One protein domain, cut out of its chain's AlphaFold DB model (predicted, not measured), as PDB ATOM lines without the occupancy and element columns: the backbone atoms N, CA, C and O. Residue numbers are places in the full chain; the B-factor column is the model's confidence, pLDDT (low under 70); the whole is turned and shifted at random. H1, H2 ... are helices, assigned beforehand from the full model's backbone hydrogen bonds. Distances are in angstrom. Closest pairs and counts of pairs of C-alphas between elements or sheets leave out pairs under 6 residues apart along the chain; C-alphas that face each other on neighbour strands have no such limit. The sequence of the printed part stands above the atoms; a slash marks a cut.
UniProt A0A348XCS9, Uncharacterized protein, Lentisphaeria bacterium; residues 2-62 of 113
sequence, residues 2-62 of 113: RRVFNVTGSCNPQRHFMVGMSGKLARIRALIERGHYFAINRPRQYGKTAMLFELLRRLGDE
ATOM      1  N   ARG A   2      -7.923 -16.881  13.566       79.75
ATOM      2  CA  ARG A   2      -7.326 -16.813  14.913       79.75
ATOM      3  C   ARG A   2      -5.911 -17.398  14.853       79.75
ATOM      4  O   ARG A   2      -5.718 -18.435  14.223       79.75
ATOM      5  N   ARG A   3      -4.935 -16.726  15.469       85.06
ATOM      6  CA  ARG A   3      -3.567 -17.258  15.605       85.06
ATOM      7  C   ARG A   3      -3.589 -18.518  16.479       85.06
ATOM      8  O   ARG A   3      -4.483 -18.660  17.311       85.06
ATOM      9  N   VAL A   4      -2.620 -19.415  16.291       86.25
ATOM     10  CA  VAL A   4      -2.490 -20.667  17.064       86.25
ATOM     11  C   VAL A   4      -1.133 -20.762  17.758       86.25
ATOM     12  O   VAL A   4      -0.160 -20.147  17.320       86.25
ATOM     13  N   PHE A   5      -1.047 -21.511  18.856       80.62
ATOM     14  CA  PHE A   5       0.245 -21.837  19.456       80.62
ATOM     15  C   PHE A   5       0.903 -22.947  18.648       80.62
ATOM     16  O   PHE A   5       0.309 -24.002  18.441       80.62
ATOM     17  N   ASN A   6       2.125 -22.697  18.188       79.38
ATOM     18  CA  ASN A   6       2.897 -23.688  17.464       79.38
ATOM     19  C   ASN A   6       3.874 -24.376  18.409       79.38
ATOM     20  O   ASN A   6       4.761 -23.728  18.962       79.38
ATOM     21  N   VAL A   7       3.699 -25.682  18.575       75.19
ATOM     22  CA  VAL A   7       4.558 -26.523  19.419       75.19
ATOM     23  C   VAL A   7       5.527 -27.378  18.594       75.19
ATOM     24  O   VAL A   7       6.450 -27.967  19.156       75.19
ATOM     25  N   THR A   8       5.373 -27.406  17.266       75.00
ATOM     26  CA  THR A   8       6.183 -28.203  16.336       75.00
ATOM     27  C   THR A   8       6.813 -27.326  15.246       75.00
ATOM     28  O   THR A   8       6.144 -26.556  14.567       75.00
ATOM     29  N   GLY A   9       8.129 -27.432  15.048       72.69
ATOM     30  CA  GLY A   9       8.834 -26.702  13.984       72.69
ATOM     31  C   GLY A   9       8.903 -25.175  14.162       72.69
ATOM     32  O   GLY A   9       8.714 -24.635  15.254       72.69
ATOM     33  N   SER A  10       9.225 -24.469  13.075       74.62
ATOM     34  CA  SER A  10       9.483 -23.021  13.074       74.62
ATOM     35  C   SER A  10       8.208 -22.181  13.191       74.62
ATOM     36  O   SER A  10       7.187 -22.462  12.561       74.62
ATOM     37  N   CYS A  11       8.265 -21.094  13.964       71.81
ATOM     38  CA  CYS A  11       7.122 -20.196  14.119       71.81
ATOM     39  C   CYS A  11       6.956 -19.225  12.940       71.81
ATOM     40  O   CYS A  11       7.890 -18.516  12.583       71.81
ATOM     41  N   ASN A  12       5.736 -19.125  12.396       79.25
ATOM     42  CA  ASN A  12       5.350 -18.133  11.393       79.25
ATOM     43  C   ASN A  12       4.557 -16.982  12.060       79.25
ATOM     44  O   ASN A  12       3.455 -17.233  12.553       79.25
ATOM     45  N   PRO A  13       5.038 -15.724  12.037       77.38
ATOM     46  CA  PRO A  13       4.378 -14.587  12.692       77.38
ATOM     47  C   PRO A  13       2.964 -14.265  12.188       77.38
ATOM     48  O   PRO A  13       2.165 -13.690  12.928       77.38
ATOM     49  N   GLN A  14       2.648 -14.622  10.939       83.38
ATOM     50  CA  GLN A  14       1.325 -14.409  10.346       83.38
ATOM     51  C   GLN A  14       0.300 -15.447  10.824       83.38
ATOM     52  O   GLN A  14      -0.901 -15.185  10.798       83.38
ATOM     53  N   ARG A  15       0.760 -16.621  11.278       83.19
ATOM     54  CA  ARG A  15      -0.100 -17.762  11.642       83.19
ATOM     55  C   ARG A  15      -0.081 -18.079  13.136       83.19
ATOM     56  O   ARG A  15      -1.076 -18.569  13.667       83.19
ATOM     57  N   HIS A  16       1.029 -17.816  13.821       87.19
ATOM     58  CA  HIS A  16       1.277 -18.292  15.179       87.19
ATOM     59  C   HIS A  16       1.295 -17.153  16.205       87.19
ATOM     60  O   HIS A  16       1.638 -16.009  15.896       87.19
ATOM     61  N   PHE A  17       0.927 -17.465  17.450       78.88
ATOM     62  CA  PHE A  17       1.144 -16.550  18.567       78.88
ATOM     63  C   PHE A  17       2.645 -16.359  18.792       78.88
ATOM     64  O   PHE A  17       3.380 -17.314  19.031       78.88
ATOM     65  N   MET A  18       3.087 -15.104  18.716       74.25
ATOM     66  CA  MET A  18       4.471 -14.697  18.937       74.25
ATOM     67  C   MET A  18       4.508 -13.754  20.130       74.25
ATOM     68  O   MET A  18       3.750 -12.785  20.184       74.25
ATOM     69  N   VAL A  19       5.399 -14.023  21.078       71.81
ATOM     70  CA  VAL A  19       5.660 -13.094  22.177       71.81
ATOM     71  C   VAL A  19       6.461 -11.914  21.628       71.81
ATOM     72  O   VAL A  19       7.439 -12.109  20.908       71.81
ATOM     73  N   GLY A  20       6.066 -10.686  21.974       71.38
ATOM     74  CA  GLY A  20       6.815  -9.485  21.609       71.38
ATOM     75  C   GLY A  20       8.232  -9.514  22.192       71.38
ATOM     76  O   GLY A  20       8.414  -9.640  23.404       71.38
ATOM     77  N   MET A  21       9.247  -9.406  21.330       79.69
ATOM     78  CA  MET A  21      10.664  -9.485  21.723       79.69
ATOM     79  C   MET A  21      11.387  -8.132  21.687       79.69
ATOM     80  O   MET A  21      12.494  -8.036  22.209       79.69
ATOM     81  N   SER A  22      10.764  -7.073  21.156       82.31
ATOM     82  CA  SER A  22      11.403  -5.766  20.931       82.31
ATOM     83  C   SER A  22      12.057  -5.174  22.181       82.31
ATOM     84  O   SER A  22      13.214  -4.771  22.120       82.31
ATOM     85  N   GLY A  23      11.376  -5.190  23.335       86.81
ATOM     86  CA  GLY A  23      11.950  -4.671  24.584       86.81
ATOM     87  C   GLY A  23      13.149  -5.482  25.091       86.81
ATOM     88  O   GLY A  23      14.087  -4.923  25.652       86.81
ATOM     89  N   LYS A  24      13.164  -6.801  24.855       87.38
ATOM     90  CA  LYS A  24      14.311  -7.659  25.201       87.38
ATOM     91  C   LYS A  24      15.492  -7.387  24.273       87.38
ATOM     92  O   LYS A  24      16.610  -7.248  24.755       87.38
ATOM     93  N   LEU A  25      15.232  -7.261  22.972       88.88
ATOM     94  CA  LEU A  25      16.253  -6.944  21.972       88.88
ATOM     95  C   LEU A  25      16.881  -5.568  22.222       88.88
ATOM     96  O   LEU A  25      18.095  -5.443  22.138       88.88
ATOM     97  N   ALA A  26      16.087  -4.567  22.618       91.25
ATOM     98  CA  ALA A  26      16.599  -3.248  22.992       91.25
ATOM     99  C   ALA A  26      17.555  -3.314  24.198       91.25
ATOM    100  O   ALA A  26      18.618  -2.701  24.180       91.25
ATOM    101  N   ARG A  27      17.220  -4.114  25.222       92.69
ATOM    102  CA  ARG A  27      18.108  -4.339  26.378       92.69
ATOM    103  C   ARG A  27      19.405  -5.036  25.982       92.69
ATOM    104  O   ARG A  27      20.454  -4.654  26.480       92.69
ATOM    105  N   ILE A  28      19.337  -6.038  25.104       93.06
ATOM    106  CA  ILE A  28      20.528  -6.726  24.592       93.06
ATOM    107  C   ILE A  28      21.405  -5.755  23.791       93.06
ATOM    108  O   ILE A  28      22.605  -5.704  24.026       93.06
ATOM    109  N   ARG A  29      20.817  -4.927  22.917       92.31
ATOM    110  CA  ARG A  29      21.554  -3.910  22.150       92.31
ATOM    111  C   ARG A  29      22.305  -2.941  23.064       92.31
ATOM    112  O   ARG A  29      23.490  -2.731  22.857       92.31
ATOM    113  N   ALA A  30      21.665  -2.460  24.128       95.19
ATOM    114  CA  ALA A  30      22.316  -1.583  25.102       95.19
ATOM    115  C   ALA A  30      23.499  -2.248  25.838       95.19
ATOM    116  O   ALA A  30      24.411  -1.554  26.279       95.19
ATOM    117  N   LEU A  31      23.494  -3.578  26.001       96.06
ATOM    118  CA  LEU A  31      24.642  -4.316  26.542       96.06
ATOM    119  C   LEU A  31      25.772  -4.408  25.512       96.06
ATOM    120  O   LEU A  31      26.923  -4.169  25.866       96.06
ATOM    121  N   ILE A  32      25.437  -4.683  24.248       94.00
ATOM    122  CA  ILE A  32      26.398  -4.743  23.134       94.00
ATOM    123  C   ILE A  32      27.114  -3.401  22.962       94.00
ATOM    124  O   ILE A  32      28.339  -3.371  22.919       94.00
ATOM    125  N   GLU A  33      26.376  -2.289  22.959       94.31
ATOM    126  CA  GLU A  33      26.942  -0.935  22.830       94.31
ATOM    127  C   GLU A  33      27.910  -0.571  23.966       94.31
ATOM    128  O   GLU A  33      28.768   0.291  23.802       94.31
ATOM    129  N   ARG A  34      27.793  -1.233  25.122       96.88
ATOM    130  CA  ARG A  34      28.683  -1.054  26.279       96.88
ATOM    131  C   ARG A  34      29.821  -2.077  26.330       96.88
ATOM    132  O   ARG A  34      30.576  -2.086  27.298       96.88
ATOM    133  N   GLY A  35      29.916  -2.970  25.344       95.19
ATOM    134  CA  GLY A  35      30.886  -4.068  25.332       95.19
ATOM    135  C   GLY A  35      30.634  -5.128  26.409       95.19
ATOM    136  O   GLY A  35      31.556  -5.830  26.812       95.19
ATOM    137  N   HIS A  36      29.408  -5.236  26.928       97.19
ATOM    138  CA  HIS A  36      29.072  -6.207  27.965       97.19
ATOM    139  C   HIS A  36      28.680  -7.563  27.377       97.19
ATOM    140  O   HIS A  36      27.904  -7.657  26.423       97.19
ATOM    141  N   TYR A  37      29.134  -8.629  28.034       94.69
ATOM    142  CA  TYR A  37      28.675  -9.986  27.765       94.69
ATOM    143  C   TYR A  37      27.258 -10.210  28.306       94.69
ATOM    144  O   TYR A  37      26.861  -9.655  29.333       94.69
ATOM    145  N   PHE A  38      26.489 -11.061  27.629       93.00
ATOM    146  CA  PHE A  38      25.150 -11.450  28.060       93.00
ATOM    147  C   PHE A  38      24.872 -12.919  27.742       93.00
ATOM    148  O   PHE A  38      25.420 -13.485  26.800       93.00
ATOM    149  N   ALA A  39      23.975 -13.527  28.518       91.06
ATOM    150  CA  ALA A  39      23.533 -14.903  28.324       91.06
ATOM    151  C   ALA A  39      22.014 -14.965  28.111       91.06
ATOM    152  O   ALA A  39      21.241 -14.281  28.790       91.06
ATOM    153  N   ILE A  40      21.568 -15.823  27.191       85.94
ATOM    154  CA  ILE A  40      20.145 -16.089  26.944       85.94
ATOM    155  C   ILE A  40      19.806 -17.485  27.473       85.94
ATOM    156  O   ILE A  40      19.810 -18.467  26.734       85.94
ATOM    157  N   ASN A  41      19.463 -17.574  28.758       85.25
ATOM    158  CA  ASN A  41      19.006 -18.822  29.368       85.25
ATOM    159  C   ASN A  41      17.465 -18.879  29.432       85.25
ATOM    160  O   ASN A  41      16.824 -18.041  30.070       85.25
ATOM    161  N   ARG A  42      16.850 -19.852  28.746       78.31
ATOM    162  CA  ARG A  42      15.401 -20.156  28.796       78.31
ATOM    163  C   ARG A  42      15.177 -21.663  28.632       78.31
ATOM    164  O   ARG A  42      16.061 -22.321  28.092       78.31
ATOM    165  N   PRO A  43      14.004 -22.222  28.977       78.81
ATOM    166  CA  PRO A  43      13.680 -23.618  28.663       78.81
ATOM    167  C   PRO A  43      13.518 -23.872  27.146       78.81
ATOM    168  O   PRO A  43      13.555 -22.937  26.330       78.81
ATOM    169  N   ARG A  44      13.393 -25.141  26.730       72.81
ATOM    170  CA  ARG A  44      13.162 -25.523  25.315       72.81
ATOM    171  C   ARG A  44      11.855 -24.906  24.793       72.81
ATOM    172  O   ARG A  44      10.923 -24.727  25.559       72.81
ATOM    173  N   GLN A  45      11.814 -24.552  23.503       65.50
ATOM    174  CA  GLN A  45      10.635 -23.989  22.808       65.50
ATOM    175  C   GLN A  45      10.189 -22.565  23.219       65.50
ATOM    176  O   GLN A  45       9.192 -22.068  22.716       65.50
ATOM    177  N   TYR A  46      10.969 -21.827  24.018       72.75
ATOM    178  CA  TYR A  46      10.669 -20.421  24.373       72.75
ATOM    179  C   TYR A  46      11.102 -19.390  23.310       72.75
ATOM    180  O   TYR A  46      11.279 -18.210  23.612       72.75
ATOM    181  N   GLY A  47      11.327 -19.827  22.069       72.69
ATOM    182  CA  GLY A  47      11.726 -18.940  20.973       72.69
ATOM    183  C   GLY A  47      13.153 -18.385  21.081       72.69
ATOM    184  O   GLY A  47      13.418 -17.328  20.521       72.69
ATOM    185  N   LYS A  48      14.080 -19.070  21.773       81.75
ATOM    186  CA  LYS A  48      15.493 -18.643  21.885       81.75
ATOM    187  C   LYS A  48      16.152 -18.468  20.515       81.75
ATOM    188  O   LYS A  48      16.690 -17.408  20.227       81.75
ATOM    189  N   THR A  49      16.040 -19.481  19.659       79.88
ATOM    190  CA  THR A  49      16.590 -19.460  18.299       79.88
ATOM    191  C   THR A  49      15.945 -18.362  17.453       79.88
ATOM    192  O   THR A  49      16.640 -17.630  16.764       79.88
ATOM    193  N   ALA A  50      14.625 -18.169  17.573       81.50
ATOM    194  CA  ALA A  50      13.922 -17.083  16.888       81.50
ATOM    195  C   ALA A  50      14.392 -15.692  17.359       81.50
ATOM    196  O   ALA A  50      14.534 -14.783  16.546       81.50
ATOM    197  N   MET A  51      14.665 -15.531  18.658       83.88
ATOM    198  CA  MET A  51      15.232 -14.303  19.217       83.88
ATOM    199  C   MET A  51      16.655 -14.053  18.713       83.88
ATOM    200  O   MET A  51      16.958 -12.921  18.350       83.88
ATOM    201  N   LEU A  52      17.500 -15.088  18.673       86.75
ATOM    202  CA  LEU A  52      18.851 -15.009  18.114       86.75
ATOM    203  C   LEU A  52      18.813 -14.582  16.646       86.75
ATOM    204  O   LEU A  52      19.480 -13.618  16.298       86.75
ATOM    205  N   PHE A  53      17.979 -15.203  15.808       85.38
ATOM    206  CA  PHE A  53      17.845 -14.809  14.399       85.38
ATOM    207  C   PHE A  53      17.402 -13.357  14.218       85.38
ATOM    208  O   PHE A  53      17.982 -12.634  13.411       85.38
ATOM    209  N   GLU A  54      16.403 -12.903  14.974       86.12
ATOM    210  CA  GLU A  54      15.959 -11.509  14.890       86.12
ATOM    211  C   GLU A  54      17.023 -10.531  15.414       86.12
ATOM    212  O   GLU A  54      17.144  -9.427  14.888       86.12
ATOM    213  N   LEU A  55      17.814 -10.926  16.418       88.56
ATOM    214  CA  LEU A  55      18.947 -10.136  16.898       88.56
ATOM    215  C   LEU A  55      20.040 -10.027  15.826       88.56
ATOM    216  O   LEU A  55      20.440  -8.914  15.502       88.56
ATOM    217  N   LEU A  56      20.465 -11.157  15.246       88.31
ATOM    218  CA  LEU A  56      21.444 -11.215  14.154       88.31
ATOM    219  C   LEU A  56      21.018 -10.300  12.997       88.31
ATOM    220  O   LEU A  56      21.795  -9.462  12.550       88.31
ATOM    221  N   ARG A  57      19.751 -10.399  12.571       85.88
ATOM    222  CA  ARG A  57      19.189  -9.590  11.481       85.88
ATOM    223  C   ARG A  57      19.239  -8.088  11.771       85.88
ATOM    224  O   ARG A  57      19.480  -7.312  10.860       85.88
ATOM    225  N   ARG A  58      18.969  -7.668  13.011       88.56
ATOM    226  CA  ARG A  58      18.999  -6.245  13.398       88.56
ATOM    227  C   ARG A  58      20.410  -5.692  13.536       88.56
ATOM    228  O   ARG A  58      20.590  -4.499  13.348       88.56
ATOM    229  N   LEU A  59      21.364  -6.530  13.929       90.19
ATOM    230  CA  LEU A  59      22.752  -6.118  14.116       90.19
ATOM    231  C   LEU A  59      23.544  -6.118  12.807       90.19
ATOM    232  O   LEU A  59      24.516  -5.383  12.718       90.19
ATOM    233  N   GLY A  60      23.142  -6.911  11.809       87.38
ATOM    234  CA  GLY A  60      23.909  -7.113  10.575       87.38
ATOM    235  C   GLY A  60      24.172  -5.856   9.738       87.38
ATOM    236  O   GLY A  60      25.127  -5.852   8.970       87.38
ATOM    237  N   ASP A  61      23.377  -4.796   9.902       85.06
ATOM    238  CA  ASP A  61      23.600  -3.519   9.205       85.06
ATOM    239  C   ASP A  61      24.708  -2.670   9.864       85.06
ATOM    240  O   ASP A  61      25.291  -1.800   9.223       85.06
ATOM    241  N   GLU A  62      25.000  -2.910  11.146       90.75
ATOM    242  CA  GLU A  62      25.908  -2.088  11.963       90.75
ATOM    243  C   GLU A  62      27.146  -2.864  12.444       90.75
ATOM    244  O   GLU A  62      28.170  -2.267  12.774       90.75
TER     245      GLU A  62
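AT A GLANCE: This is residues 2 to 62 of the 113 residues of an uncharacterized protein of Lentisphaeria bacterium (UniProt A0A348XCS9). There is little regular structure here: two short helices, H1 and H2, are set crosswise and close, with a looped stretch, residues 2 to 21, reaching away from them along the longest axis. A long link, residues 33 to 47, folds back from the end of H1 to the start of H2. The printed part has 61 residues, 23 of them in the named helices, with no named strand: all helix by class. It is loose and elongated, with a radius of gyration of the C-alphas of 13.1 A and spans of 40 by 25 by 17 A.

IN THESE COORDINATES: H1, residues 22 to 32, begins at C-alpha 22 (11.403, -5.766, 20.931) and is 15.2 A long. H2, residues 48 to 59, is 16.4 A long and ends at C-alpha 59 (22.752, -6.118, 14.116).

HOW THE PARTS SIT: H1 and H2 are close but not clearly touching; their closest C-alphas, those of Leu 25 and Leu 55, are 6.6 A apart. They run the same way at a steep tilt of 64 degrees. In both helices every O i to N i+4 pair is within hydrogen-bond range.

THE WHOLE: The C-alphas farthest apart, of Arg 2 and Gly 35, are 41.6 A apart. The printed part has no cut. Residue 45 has pLDDT under 70.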